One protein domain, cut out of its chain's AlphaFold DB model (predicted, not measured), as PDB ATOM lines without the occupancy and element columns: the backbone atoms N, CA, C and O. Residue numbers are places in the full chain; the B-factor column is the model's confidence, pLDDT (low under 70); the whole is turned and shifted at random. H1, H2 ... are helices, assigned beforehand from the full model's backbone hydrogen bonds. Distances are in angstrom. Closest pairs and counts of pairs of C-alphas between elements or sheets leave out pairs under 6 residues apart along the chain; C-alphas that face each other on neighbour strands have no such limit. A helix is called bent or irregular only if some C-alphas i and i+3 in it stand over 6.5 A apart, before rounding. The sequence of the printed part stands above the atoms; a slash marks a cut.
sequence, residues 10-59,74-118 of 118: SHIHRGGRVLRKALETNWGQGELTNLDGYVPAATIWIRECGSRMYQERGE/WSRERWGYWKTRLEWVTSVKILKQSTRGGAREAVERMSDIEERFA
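Overview. This is residues 10 to 59 and 74 to 118 of the 118 residues of an uncharacterized protein of Aspergillus puulaauensis (UniProt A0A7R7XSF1). Two helical hairpins, H1 with H2 and H3 with H4, pack together; H2, H3 and H4 form an up-and-down bundle, each running against the one before, and H1 covers the side away from H4. The printed part has 95 residues, 78 of them in four named helices, in the order H1, H2, H3, H4 along the chain, with no named strand; the class is all helix, and the whole is compact, with a radius of gyration of the C-alphas of 12.5 A and spans of 35 by 24 by 20 A.

Along the chain. Find C-alpha 10 at (118.314, 118.102, 85.549); there H1, residues 10 to 24, begins its 20.3 A. H2, residues 29 to 55, spans 33.6 A and is irregular, with C-alphas 48 and 51 8.1 A apart and a kink of 77 degrees near residue 49. H3, residues 76 to 91, spans 23.5 A. H4, residues 97 to 116, runs 28.8 A to C-alpha 116 at (123.097, 105.791, 104.965).

Arrangement. H4 touches H2 at Ala 106 and Thr 43, closest C-alphas 5.4 A, and H3 at Arg 100 and Thr 90, 4.4 A, at shallow tilts of 26 and 29 degrees. H1 touches H2 at Ala 22 and Tyr 38, 5.2 A, and, with residues 19 to 24 alone, H3. H1 and H4 are apart. Every O i to N i+4 pair is within hydrogen-bond range in H1 and H4, 13 of 23 in H2 and 11 of 12 in H3.

Size, cuts and confidence. Residues 60 to 73 are not printed; C-alphas 59 and 74 stand 6.3 A apart across the cut. No printed residue is under pLDDT 70.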
ATOM      1  N   SER A  10     119.425 117.161  85.746       86.31
ATOM      2  CA  SER A  10     118.314 118.102  85.549       86.31
ATOM      3  C   SER A  10     117.163 117.904  86.546       86.31
ATOM      4  O   SER A  10     116.577 118.888  87.005       86.31
ATOM      5  N   HIS A  11     116.859 116.658  86.928       88.19
ATOM      6  CA  HIS A  11     115.871 116.348  87.964       88.19
ATOM      7  C   HIS A  11     116.353 116.799  89.348       88.19
ATOM      8  O   HIS A  11     115.589 117.431  90.075       88.19
ATOM      9  N   ILE A  12     117.629 116.571  89.675       91.44
ATOM     10  CA  ILE A  12     118.244 116.998  90.943       91.44
ATOM     11  C   ILE A  12     118.173 118.525  91.087       91.44
ATOM     12  O   ILE A  12     117.656 119.034  92.083       91.44
ATOM     13  N   HIS A  13     118.580 119.274  90.058       91.56
ATOM     14  CA  HIS A  13     118.486 120.738  90.061       91.56
ATOM     15  C   HIS A  13     117.039 121.241  90.124       91.56
ATOM     16  O   HIS A  13     116.754 122.238  90.797       91.56
ATOM     17  N   ARG A  14     116.091 120.559  89.466       92.44
ATOM     18  CA  ARG A  14     114.664 120.892  89.580       92.44
ATOM     19  C   ARG A  14     114.157 120.684  91.007       92.44
ATOM     20  O   ARG A  14     113.497 121.586  91.521       92.44
ATOM     21  N   GLY A  15     114.517 119.573  91.647       94.00
ATOM     22  CA  GLY A  15     114.211 119.317  93.053       94.00
ATOM     23  C   GLY A  15     114.796 120.385  93.967       94.00
ATOM     24  O   GLY A  15     114.065 120.979  94.758       94.00
ATOM     25  N   GLY A  16     116.066 120.744  93.769       94.75
ATOM     26  CA  GLY A  16     116.714 121.843  94.490       94.75
ATOM     27  C   GLY A  16     115.916 123.142  94.411       94.75
ATOM     28  O   GLY A  16     115.617 123.744  95.438       94.75
ATOM     29  N   ARG A  17     115.471 123.551  93.214       94.12
ATOM     30  CA  ARG A  17     114.636 124.758  93.052       94.12
ATOM     31  C   ARG A  17     113.331 124.693  93.847       94.12
ATOM     32  O   ARG A  17     112.948 125.701  94.443       94.12
ATOM     33  N   VAL A  18     112.670 123.536  93.870       95.56
ATOM     34  CA  VAL A  18     111.427 123.340  94.633       95.56
ATOM     35  C   VAL A  18     111.690 123.438  96.133       95.56
ATOM     36  O   VAL A  18     110.985 124.186  96.810       95.56
ATOM     37  N   LEU A  19     112.731 122.776  96.643       96.75
ATOM     38  CA  LEU A  19     113.092 122.842  98.064       96.75
ATOM     39  C   LEU A  19     113.466 124.264  98.481       96.75
ATOM     40  O   LEU A  19     112.973 124.740  99.500       96.75
ATOM     41  N   ARG A  20     114.244 124.993  97.669       95.44
ATOM     42  CA  ARG A  20     114.537 126.409  97.936       95.44
ATOM     43  C   ARG A  20     113.259 127.231  98.057       95.44
ATOM     44  O   ARG A  20     113.086 127.965  99.025       95.44
ATOM     45  N   LYS A  21     112.346 127.103  97.086       94.25
ATOM     46  CA  LYS A  21     111.091 127.861  97.094       94.25
ATOM     47  C   LYS A  21     110.239 127.513  98.313       94.25
ATOM     48  O   LYS A  21     109.714 128.422  98.946       94.25
ATOM     49  N   ALA A  22     110.122 126.237  98.662       95.75
ATOM     50  CA  ALA A  22     109.318 125.794  99.795       95.75
ATOM     51  C   ALA A  22     109.931 126.178 101.157       95.75
ATOM     52  O   ALA A  22     109.235 126.701 102.023       95.75
ATOM     53  N   LEU A  23     111.231 125.941 101.347       96.62
ATOM     54  CA  LEU A  23     111.861 125.871 102.672       96.62
ATOM     55  C   LEU A  23     112.771 127.062 102.980       96.62
ATOM     56  O   LEU A  23     113.014 127.387 104.142       96.62
ATOM     57  N   GLU A  24     113.265 127.760 101.961       96.00
ATOM     58  CA  GLU A  24     114.116 128.934 102.163       96.00
ATOM     59  C   GLU A  24     113.359 130.257 102.071       96.00
ATOM     60  O   GLU A  24     113.873 131.287 102.510       96.00
ATOM     61  N   THR A  25     112.138 130.244 101.537       93.56
ATOM     62  CA  THR A  25     111.309 131.447 101.437       93.56
ATOM     63  C   THR A  25     110.923 131.957 102.826       93.56
ATOM     64  O   THR A  25     110.620 131.195 103.753       93.56
ATOM     65  N   ASN A  26     110.948 133.281 102.979       91.12
ATOM     66  CA  ASN A  26     110.434 133.955 104.162       91.12
ATOM     67  C   ASN A  26     108.911 134.108 104.058       91.12
ATOM     68  O   ASN A  26     108.433 135.154 103.638       91.12
ATOM     69  N   TRP A  27     108.172 133.057 104.407       90.62
ATOM     70  CA  TRP A  27     106.710 133.085 104.406       90.62
ATOM     71  C   TRP A  27     106.177 134.046 105.471       90.62
ATOM     72  O   TRP A  27     106.440 133.857 106.663       90.62
ATOM     73  N   GLY A  28     105.419 135.059 105.049       90.06
ATOM     74  CA  GLY A  28     104.641 135.884 105.971       90.06
ATOM     75  C   GLY A  28     103.486 135.093 106.593       90.06
ATOM     76  O   GLY A  28     103.060 134.073 106.053       90.06
ATOM     77  N   GLN A  29     102.931 135.573 107.713       84.12
ATOM     78  CA  GLN A  29     101.802 134.903 108.380       84.12
ATOM     79  C   GLN A  29     100.602 134.690 107.439       84.12
ATOM     80  O   GLN A  29     100.019 133.609 107.435       84.12
ATOM     81  N   GLY A  30     100.284 135.681 106.597       89.69
ATOM     82  CA  GLY A  30      99.197 135.603 105.612       89.69
ATOM     83  C   GLY A  30      99.470 134.688 104.413       89.69
ATOM     84  O   GLY A  30      98.563 134.422 103.636       89.69
ATOM     85  N   GLU A  31     100.698 134.190 104.256       92.44
ATOM     86  CA  GLU A  31     101.102 133.343 103.127       92.44
ATOM     87  C   GLU A  31     101.360 131.892 103.540       92.44
ATOM     88  O   GLU A  31     101.678 131.063 102.687       92.44
ATOM     89  N   LEU A  32     101.250 131.565 104.833       93.88
ATOM     90  CA  LEU A  32     101.584 130.235 105.348       93.88
ATOM     91  C   LEU A  32     100.801 129.127 104.643       93.88
ATOM     92  O   LEU A  32     101.370 128.080 104.361       93.88
ATOM     93  N   THR A  33      99.543 129.364 104.280       95.56
ATOM     94  CA  THR A  33      98.705 128.396 103.554       95.56
ATOM     95  C   THR A  33      99.273 128.000 102.189       95.56
ATOM     96  O   THR A  33      98.981 126.908 101.709       95.56
ATOM     97  N   ASN A  34     100.152 128.806 101.578       95.81
ATOM     98  CA  ASN A  34     100.842 128.430 100.338       95.81
ATOM     99  C   ASN A  34     101.741 127.197 100.525       95.81
ATOM    100  O   ASN A  34     101.999 126.462  99.566       95.81
ATOM    101  N   LEU A  35     102.194 126.926 101.755       96.44
ATOM    102  CA  LEU A  35     102.959 125.722 102.075       96.44
ATOM    103  C   LEU A  35     102.165 124.439 101.804       96.44
ATOM    104  O   LEU A  35     102.790 123.435 101.472       96.44
ATOM    105  N   ASP A  36     100.828 124.469 101.834       97.56
ATOM    106  CA  ASP A  36     100.005 123.309 101.465       97.56
ATOM    107  C   ASP A  36     100.188 122.884  99.997       97.56
ATOM    108  O   ASP A  36      99.898 121.742  99.654       97.56
ATOM    109  N   GLY A  37     100.675 123.774  99.125       94.69
ATOM    110  CA  GLY A  37     101.063 123.430  97.754       94.69
ATOM    111  C   GLY A  37     102.552 123.107  97.616       94.69
ATOM    112  O   GLY A  37     102.933 122.150  96.942       94.69
ATOM    113  N   TYR A  38     103.416 123.893  98.263       96.31
ATOM    114  CA  TYR A  38     104.866 123.773  98.083       96.31
ATOM    115  C   TYR A  38     105.495 122.603  98.839       96.31
ATOM    116  O   TYR A  38     106.421 121.976  98.320       96.31
ATOM    117  N   VAL A  39     105.017 122.299 100.046       97.62
ATOM    118  CA  VAL A  39     105.586 121.225 100.870       97.62
ATOM    119  C   VAL A  39     105.361 119.861 100.222       97.62
ATOM    120  O   VAL A  39     106.361 119.175 100.033       97.62
ATOM    121  N   PRO A  40     104.150 119.469  99.770       97.75
ATOM    122  CA  PRO A  40     103.971 118.182  99.092       97.75
ATOM    123  C   PRO A  40     104.848 118.023  97.842       97.75
ATOM    124  O   PRO A  40     105.350 116.940  97.555       97.75
ATOM    125  N   ALA A  41     105.095 119.108  97.101       95.88
ATOM    126  CA  ALA A  41     106.022 119.062  95.975       95.88
ATOM    127  C   ALA A  41     107.467 118.803  96.437       95.88
ATOM    128  O   ALA A  41     108.174 117.998  95.833       95.88
ATOM    129  N   ALA A  42     107.914 119.466  97.508       97.44
ATOM    130  CA  ALA A  42     109.249 119.265  98.070       97.44
ATOM    131  C   ALA A  42     109.439 117.848  98.637       97.44
ATOM    132  O   ALA A  42     110.494 117.248  98.426       97.44
ATOM    133  N   THR A  43     108.424 117.289  99.301       97.75
ATOM    134  CA  THR A  43     108.489 115.942  99.892       97.75
ATOM    135  C   THR A  43     108.642 114.866  98.814       97.75
ATOM    136  O   THR A  43     109.447 113.953  98.987       97.75
ATOM    137  N   ILE A  44     107.979 115.013  97.658       96.00
ATOM    138  CA  ILE A  44     108.166 114.118  96.500       96.00
ATOM    139  C   ILE A  44     109.626 114.134  96.033       96.00
ATOM    140  O   ILE A  44     110.217 113.076  95.828       96.00
ATOM    141  N   TRP A  45     110.250 115.308  95.910       96.62
ATOM    142  CA  TRP A  45     111.656 115.385  95.498       96.62
ATOM    143  C   TRP A  45     112.605 114.740  96.508       96.62
ATOM    144  O   TRP A  45     113.544 114.056  96.102       96.62
ATOM    145  N   ILE A  46     112.350 114.902  97.805       97.50
ATOM    146  CA  ILE A  46     113.126 114.228  98.856       97.50
ATOM    147  C   ILE A  46     112.962 112.710  98.749       97.50
ATOM    148  O   ILE A  46     113.953 111.981  98.810       97.50
ATOM    149  N   ARG A  47     111.739 112.224  98.528       95.19
ATOM    150  CA  ARG A  47     111.456 110.790  98.414       95.19
ATOM    151  C   ARG A  47     112.147 110.158  97.207       95.19
ATOM    152  O   ARG A  47     112.858 109.169  97.371       95.19
ATOM    153  N   GLU A  48     111.974 110.746  96.026       92.75
ATOM    154  CA  GLU A  48     112.444 110.169  94.757       92.75
ATOM    155  C   GLU A  48     113.927 110.465  94.476       92.75
ATOM    156  O   GLU A  48     114.636 109.657  93.878       92.75
ATOM    157  N   CYS A  49     114.418 111.641  94.881       94.56
ATOM    158  CA  CYS A  49     115.744 112.146  94.502       94.56
ATOM    159  C   CYS A  49     116.652 112.482  95.693       94.56
ATOM    160  O   CYS A  49     117.826 112.795  95.479       94.56
ATOM    161  N   GLY A  50     116.160 112.402  96.933       94.94
ATOM    162  CA  GLY A  50     116.858 112.907  98.118       94.94
ATOM    163  C   GLY A  50     118.260 112.335  98.301       94.94
ATOM    164  O   GLY A  50     119.195 113.083  98.558       94.94
ATOM    165  N   SER A  51     118.448 111.030  98.078       95.31
ATOM    166  CA  SER A  51     119.769 110.397  98.202       95.31
ATOM    167  C   SER A  51     120.803 110.972  97.234       95.31
ATOM    168  O   SER A  51     121.974 111.081  97.591       95.31
ATOM    169  N   ARG A  52     120.389 111.355  96.018       93.88
ATOM    170  CA  ARG A  52     121.282 112.009  95.052       93.88
ATOM    171  C   ARG A  52     121.495 113.474  95.401       93.88
ATOM    172  O   ARG A  52     122.629 113.925  95.392       93.88
ATOM    173  N   MET A  53     120.434 114.181  95.789       94.81
ATOM    174  CA  MET A  53     120.519 115.578  96.231       94.81
ATOM    175  C   MET A  53     121.456 115.762  97.434       94.81
ATOM    176  O   MET A  53     122.208 116.727  97.473       94.81
ATOM    177  N   TYR A  54     121.453 114.831  98.392       96.44
ATOM    178  CA  TYR A  54     122.341 114.862  99.561       96.44
ATOM    179  C   TYR A  54     123.830 114.708  99.191       96.44
ATOM    180  O   TYR A  54     124.724 115.313  99.793       96.44
ATOM    181  N   GLN A  55     124.106 113.897  98.171       94.44
ATOM    182  CA  GLN A  55     125.457 113.658  97.664       94.44
ATOM    183  C   GLN A  55     125.905 114.703  96.638       94.44
ATOM    184  O   GLN A  55     127.099 114.793  96.360       94.44
ATOM    185  N   GLU A  56     124.979 115.507  96.116       93.88
ATOM    186  CA  GLU A  56     125.262 116.501  95.090       93.88
ATOM    187  C   GLU A  56     126.240 117.567  95.590       93.88
ATOM    188  O   GLU A  56     126.297 117.905  96.782       93.88
ATOM    189  N   ARG A  57     127.040 118.089  94.665       89.94
ATOM    190  CA  ARG A  57     128.012 119.156  94.916       89.94
ATOM    191  C   ARG A  57     127.876 120.233  93.847       89.94
ATOM    192  O   ARG A  57     127.245 120.043  92.815       89.94
ATOM    193  N   GLY A  58     128.482 121.385  94.102       89.88
ATOM    194  CA  GLY A  58     128.470 122.500  93.160       89.88
ATOM    195  C   GLY A  58     127.264 123.416  93.322       89.88
ATOM    196  O   GLY A  58     126.614 123.457  94.370       89.88
ATOM    197  N   GLU A  59     127.016 124.223  92.300       91.50
ATOM    198  CA  GLU A  59     126.173 125.403  92.431       91.50
ATOM    199  C   GLU A  59     124.692 125.081  92.613       91.50
ATOM    200  O   GLU A  59     124.074 124.267  91.922       91.50
ATOM    201  N   TRP A  74     124.997 123.280  96.787       95.12
ATOM    202  CA  TRP A  74     124.606 122.062  97.480       95.12
ATOM    203  C   TRP A  74     125.557 121.823  98.654       95.12
ATOM    204  O   TRP A  74     126.777 121.882  98.494       95.12
ATOM    205  N   SER A  75     125.013 121.570  99.842       95.06
ATOM    206  CA  SER A  75     125.813 121.233 101.019       95.06
ATOM    207  C   SER A  75     124.999 120.441 102.039       95.06
ATOM    208  O   SER A  75     123.774 120.578 102.112       95.06
ATOM    209  N   ARG A  76     125.693 119.643 102.863       95.38
ATOM    210  CA  ARG A  76     125.084 118.927 104.000       95.38
ATOM    211  C   ARG A  76     124.445 119.902 104.997       95.38
ATOM    212  O   ARG A  76     123.376 119.632 105.523       95.38
ATOM    213  N   GLU A  77     125.050 121.075 105.187       95.94
ATOM    214  CA  GLU A  77     124.504 122.140 106.039       95.94
ATOM    215  C   GLU A  77     123.163 122.673 105.503       95.94
ATOM    216  O   GLU A  77     122.200 122.824 106.251       95.94
ATOM    217  N   ARG A  78     123.066 122.902 104.186       96.62
ATOM    218  CA  ARG A  78     121.830 123.370 103.547       96.62
ATOM    219  C   ARG A  78     120.734 122.311 103.582       96.62
ATOM    220  O   ARG A  78     119.570 122.642 103.798       96.62
ATOM    221  N   TRP A  79     121.113 121.047 103.407       97.62
ATOM    222  CA  TRP A  79     120.222 119.907 103.593       97.62
ATOM    223  C   TRP A  79     119.670 119.848 105.024       97.62
ATOM    224  O   TRP A  79     118.453 119.795 105.200       97.62
ATOM    225  N   GLY A  80     120.533 119.971 106.037       97.81
ATOM    226  CA  GLY A  80     120.117 120.041 107.440       97.81
ATOM    227  C   GLY A  80     119.173 121.216 107.711       97.81
ATOM    228  O   GLY A  80     118.129 121.045 108.335       97.81
ATOM    229  N   TYR A  81     119.455 122.393 107.144       97.81
ATOM    230  CA  TYR A  81     118.542 123.535 107.224       97.81
ATOM    231  C   TYR A  81     117.159 123.225 106.625       97.81
ATOM    232  O   TYR A  81     116.137 123.555 107.229       97.81
ATOM    233  N   TRP A  82     117.089 122.572 105.459       98.19
ATOM    234  CA  TRP A  82     115.812 122.145 104.874       98.19
ATOM    235  C   TRP A  82     115.053 121.175 105.783       98.19
ATOM    236  O   TRP A  82     113.841 121.340 105.947       98.19
ATOM    237  N   LYS A  83     115.751 120.229 106.422       98.62
ATOM    238  CA  LYS A  83     115.161 119.298 107.392       98.62
ATOM    239  C   LYS A  83     114.535 120.044 108.570       98.62
ATOM    240  O   LYS A  83     113.344 119.880 108.820       98.62
ATOM    241  N   THR A  84     115.264 120.974 109.191       98.31
ATOM    242  CA  THR A  84     114.739 121.821 110.280       98.31
ATOM    243  C   THR A  84     113.514 122.635 109.850       98.31
ATOM    244  O   THR A  84     112.578 122.852 110.623       98.31
ATOM    245  N   ARG A  85     113.466 123.092 108.594       97.94
ATOM    246  CA  ARG A  85     112.289 123.805 108.071       97.94
ATOM    247  C   ARG A  85     111.085 122.890 107.886       97.94
ATOM    248  O   ARG A  85     109.971 123.342 108.144       97.94
ATOM    249  N   LEU A  86     111.277 121.638 107.481       98.38
ATOM    250  CA  LEU A  86     110.199 120.647 107.428       98.38
ATOM    251  C   LEU A  86     109.719 120.260 108.830       98.38
ATOM    252  O   LEU A  86     108.512 120.186 109.046       98.38
ATOM    253  N   GLU A  87     110.622 120.114 109.800       98.50
ATOM    254  CA  GLU A  87     110.263 119.907 111.211       98.50
ATOM    255  C   GLU A  87     109.366 121.040 111.723       98.50
ATOM    256  O   GLU A  87     108.291 120.780 112.267       98.50
ATOM    257  N   TRP A  88     109.735 122.299 111.455       97.75
ATOM    258  CA  TRP A  88     108.885 123.450 111.763       97.75
ATOM    259  C   TRP A  88     107.499 123.328 111.114       97.75
ATOM    260  O   TRP A  88     106.501 123.491 111.816       97.75
ATOM    261  N   VAL A  89     107.412 122.965 109.825       97.94
ATOM    262  CA  VAL A  89     106.132 122.761 109.114       97.94
ATOM    263  C   VAL A  89     105.223 121.778 109.857       97.94
ATOM    264  O   VAL A  89     104.022 122.037 109.956       97.94
ATOM    265  N   THR A  90     105.761 120.703 110.446       98.19
ATOM    266  CA  THR A  90     104.946 119.717 111.190       98.19
ATOM    267  C   THR A  90     104.190 120.321 112.383       98.19
ATOM    268  O   THR A  90     103.147 119.794 112.782       98.19
ATOM    269  N   SER A  91     104.677 121.443 112.922       97.06
ATOM    270  CA  SER A  91     104.095 122.141 114.073       97.06
ATOM    271  C   SER A  91     103.098 123.250 113.699       97.06
ATOM    272  O   SER A  91     102.336 123.709 114.554       97.06
ATOM    273  N   VAL A  92     103.047 123.675 112.431       96.00
ATOM    274  CA  VAL A  92     102.230 124.823 112.002       96.00
ATOM    275  C   VAL A  92     100.755 124.430 111.867       96.00
ATOM    276  O   VAL A  92     100.322 123.891 110.851       96.00
ATOM    277  N   LYS A  93      99.946 124.747 112.884       95.88
ATOM    278  CA  LYS A  93      98.537 124.316 112.988       95.88
ATOM    279  C   LYS A  93      97.612 124.793 111.859       95.88
ATOM    280  O   LYS A  93      96.622 124.118 111.606       95.88
ATOM    281  N   ILE A  94      97.914 125.917 111.197       96.50
ATOM    282  CA  ILE A  94      97.088 126.434 110.086       96.50
ATOM    283  C   ILE A  94      97.180 125.560 108.824       96.50
ATOM    284  O   ILE A  94      96.314 125.638 107.960       96.50
ATOM    285  N   LEU A  95      98.220 124.725 108.713       97.69
ATOM    286  CA  LEU A  95      98.430 123.857 107.560       97.69
ATOM    287  C   LEU A  95      97.584 122.592 107.648       97.69
ATOM    288  O   LEU A  95      97.348 122.037 108.735       97.69
ATOM    289  N   LYS A  96      97.203 122.074 106.478       98.12
ATOM    290  CA  LYS A  96      96.454 120.820 106.372       98.12
ATOM    291  C   LYS A  96      97.204 119.684 107.060       98.12
ATOM    292  O   LYS A  96      98.434 119.606 107.052       98.12
ATOM    293  N   GLN A  97      96.445 118.756 107.639       98.00
ATOM    294  CA  GLN A  97      97.017 117.574 108.282       98.00
ATOM    295  C   GLN A  97      97.864 116.746 107.305       98.00
ATOM    296  O   GLN A  97      98.925 116.273 107.697       98.00
ATOM    297  N   SER A  98      97.447 116.633 106.039       97.75
ATOM    298  CA  SER A  98      98.214 115.950 104.991       97.75
ATOM    299  C   SER A  98      99.562 116.621 104.716       97.75
ATOM    300  O   SER A  98     100.569 115.932 104.601       97.75
ATOM    301  N   THR A  99      99.615 117.955 104.691       98.25
ATOM    302  CA  THR A  99     100.861 118.725 104.544       98.25
ATOM    303  C   THR A  99     101.820 118.451 105.697       98.25
ATOM    304  O   THR A  99     102.999 118.171 105.481       98.25
ATOM    305  N   ARG A 100     101.311 118.483 106.936       98.62
ATOM    306  CA  ARG A 100     102.106 118.186 108.137       98.62
ATOM    307  C   ARG A 100     102.566 116.726 108.182       98.62
ATOM    308  O   ARG A 100     103.684 116.469 108.616       98.62
ATOM    309  N   GLY A 101     101.726 115.794 107.730       98.44
ATOM    310  CA  GLY A 101     102.056 114.373 107.592       98.44
ATOM    311  C   GLY A 101     103.183 114.145 106.588       98.44
ATOM    312  O   GLY A 101     104.217 113.602 106.958       98.44
ATOM    313  N   GLY A 102     103.047 114.673 105.370       98.31
ATOM    314  CA  GLY A 102     104.083 114.556 104.341       98.31
ATOM    315  C   GLY A 102     105.405 115.221 104.737       98.31
ATOM    316  O   GLY A 102     106.472 114.712 104.404       98.31
ATOM    317  N   ALA A 103     105.363 116.330 105.485       98.62
ATOM    318  CA  ALA A 103     106.571 116.936 106.041       98.62
ATOM    319  C   ALA A 103     107.276 116.010 107.045       98.62
ATOM    320  O   ALA A 103     108.499 115.907 106.997       98.62
ATOM    321  N   ARG A 104     106.526 115.313 107.911       98.69
ATOM    322  CA  ARG A 104     107.088 114.332 108.854       98.69
ATOM    323  C   ARG A 104     107.744 113.161 108.120       98.69
ATOM    324  O   ARG A 104     108.902 112.874 108.391       98.69
ATOM    325  N   GLU A 105     107.052 112.576 107.146       98.44
ATOM    326  CA  GLU A 105     107.603 111.494 106.313       98.44
ATOM    327  C   GLU A 105     108.886 111.929 105.592       98.44
ATOM    328  O   GLU A 105     109.846 111.170 105.485       98.44
ATOM    329  N   ALA A 106     108.939 113.175 105.110       98.56
ATOM    330  CA  ALA A 106     110.151 113.700 104.496       98.56
ATOM    331  C   ALA A 106     111.293 113.865 105.504       98.56
ATOM    332  O   ALA A 106     112.420 113.535 105.159       98.56
ATOM    333  N   VAL A 107     111.032 114.333 106.730       98.75
ATOM    334  CA  VAL A 107     112.058 114.428 107.786       98.75
ATOM    335  C   VAL A 107     112.631 113.050 108.115       98.75
ATOM    336  O   VAL A 107     113.852 112.909 108.156       98.75
ATOM    337  N   GLU A 108     111.775 112.043 108.284       98.56
ATOM    338  CA  GLU A 108     112.183 110.647 108.504       98.56
ATOM    339  C   GLU A 108     113.048 110.153 107.343       98.56
ATOM    340  O   GLU A 108     114.187 109.732 107.540       98.56
ATOM    341  N   ARG A 109     112.581 110.353 106.105       98.38
ATOM    342  CA  ARG A 109     113.339 109.976 104.912       98.38
ATOM    343  C   ARG A 109     114.693 110.682 104.824       98.38
ATOM    344  O   ARG A 109     115.654 110.083 104.341       98.38
ATOM    345  N   MET A 110     114.777 111.949 105.230       98.56
ATOM    346  CA  MET A 110     116.038 112.691 105.267       98.56
ATOM    347  C   MET A 110     116.999 112.104 106.302       98.56
ATOM    348  O   MET A 110     118.174 111.963 105.973       98.56
ATOM    349  N   SER A 111     116.512 111.709 107.485       98.50
ATOM    350  CA  SER A 111     117.314 110.990 108.490       98.50
ATOM    351  C   SER A 111     117.870 109.682 107.931       98.50
ATOM    352  O   SER A 111     119.075 109.469 107.997       98.50
ATOM    353  N   ASP A 112     117.043 108.862 107.275       98.31
ATOM    354  CA  ASP A 112     117.500 107.596 106.680       98.31
ATOM    355  C   ASP A 112     118.613 107.809 105.641       98.31
ATOM    356  O   ASP A 112     119.520 106.993 105.471       98.31
ATOM    357  N   ILE A 113     118.520 108.897 104.866       98.19
ATOM    358  CA  ILE A 113     119.541 109.270 103.880       98.19
ATOM    359  C   ILE A 113     120.820 109.698 104.595       98.19
ATOM    360  O   ILE A 113     121.901 109.265 104.204       98.19
ATOM    361  N   GLU A 114     120.704 110.543 105.615       98.00
ATOM    362  CA  GLU A 114     121.841 110.999 106.413       98.00
ATOM    363  C   GLU A 114     122.575 109.816 107.040       98.00
ATOM    364  O   GLU A 114     123.783 109.722 106.861       98.00
ATOM    365  N   GLU A 115     121.865 108.876 107.665       97.44
ATOM    366  CA  GLU A 115     122.448 107.666 108.262       97.44
ATOM    367  C   GLU A 115     123.139 106.779 107.223       97.44
ATOM    368  O   GLU A 115     124.239 106.277 107.452       97.44
ATOM    369  N   ARG A 116     122.534 106.617 106.042       96.44
ATOM    370  CA  ARG A 116     123.097 105.791 104.965       96.44
ATOM    371  C   ARG A 116     124.384 106.364 104.361       96.44
ATOM    372  O   ARG A 116     125.181 105.603 103.812       96.44
ATOM    373  N   PHE A 117     124.552 107.683 104.376       92.62
ATOM    374  CA  PHE A 117     125.649 108.391 103.704       92.62
ATOM    375  C   PHE A 117     126.468 109.270 104.665       92.62
ATOM    376  O   PHE A 117     127.105 110.229 104.202       92.62
ATOM    377  N   ALA A 118     126.394 108.988 105.971       77.12
ATOM    378  CA  ALA A 118     127.084 109.719 107.033       77.12
ATOM    379  C   ALA A 118     128.594 109.774 106.770       77.12
ATOM    380  O   ALA A 118     129.200 108.699 106.573       77.12
TER     381      ALA A 118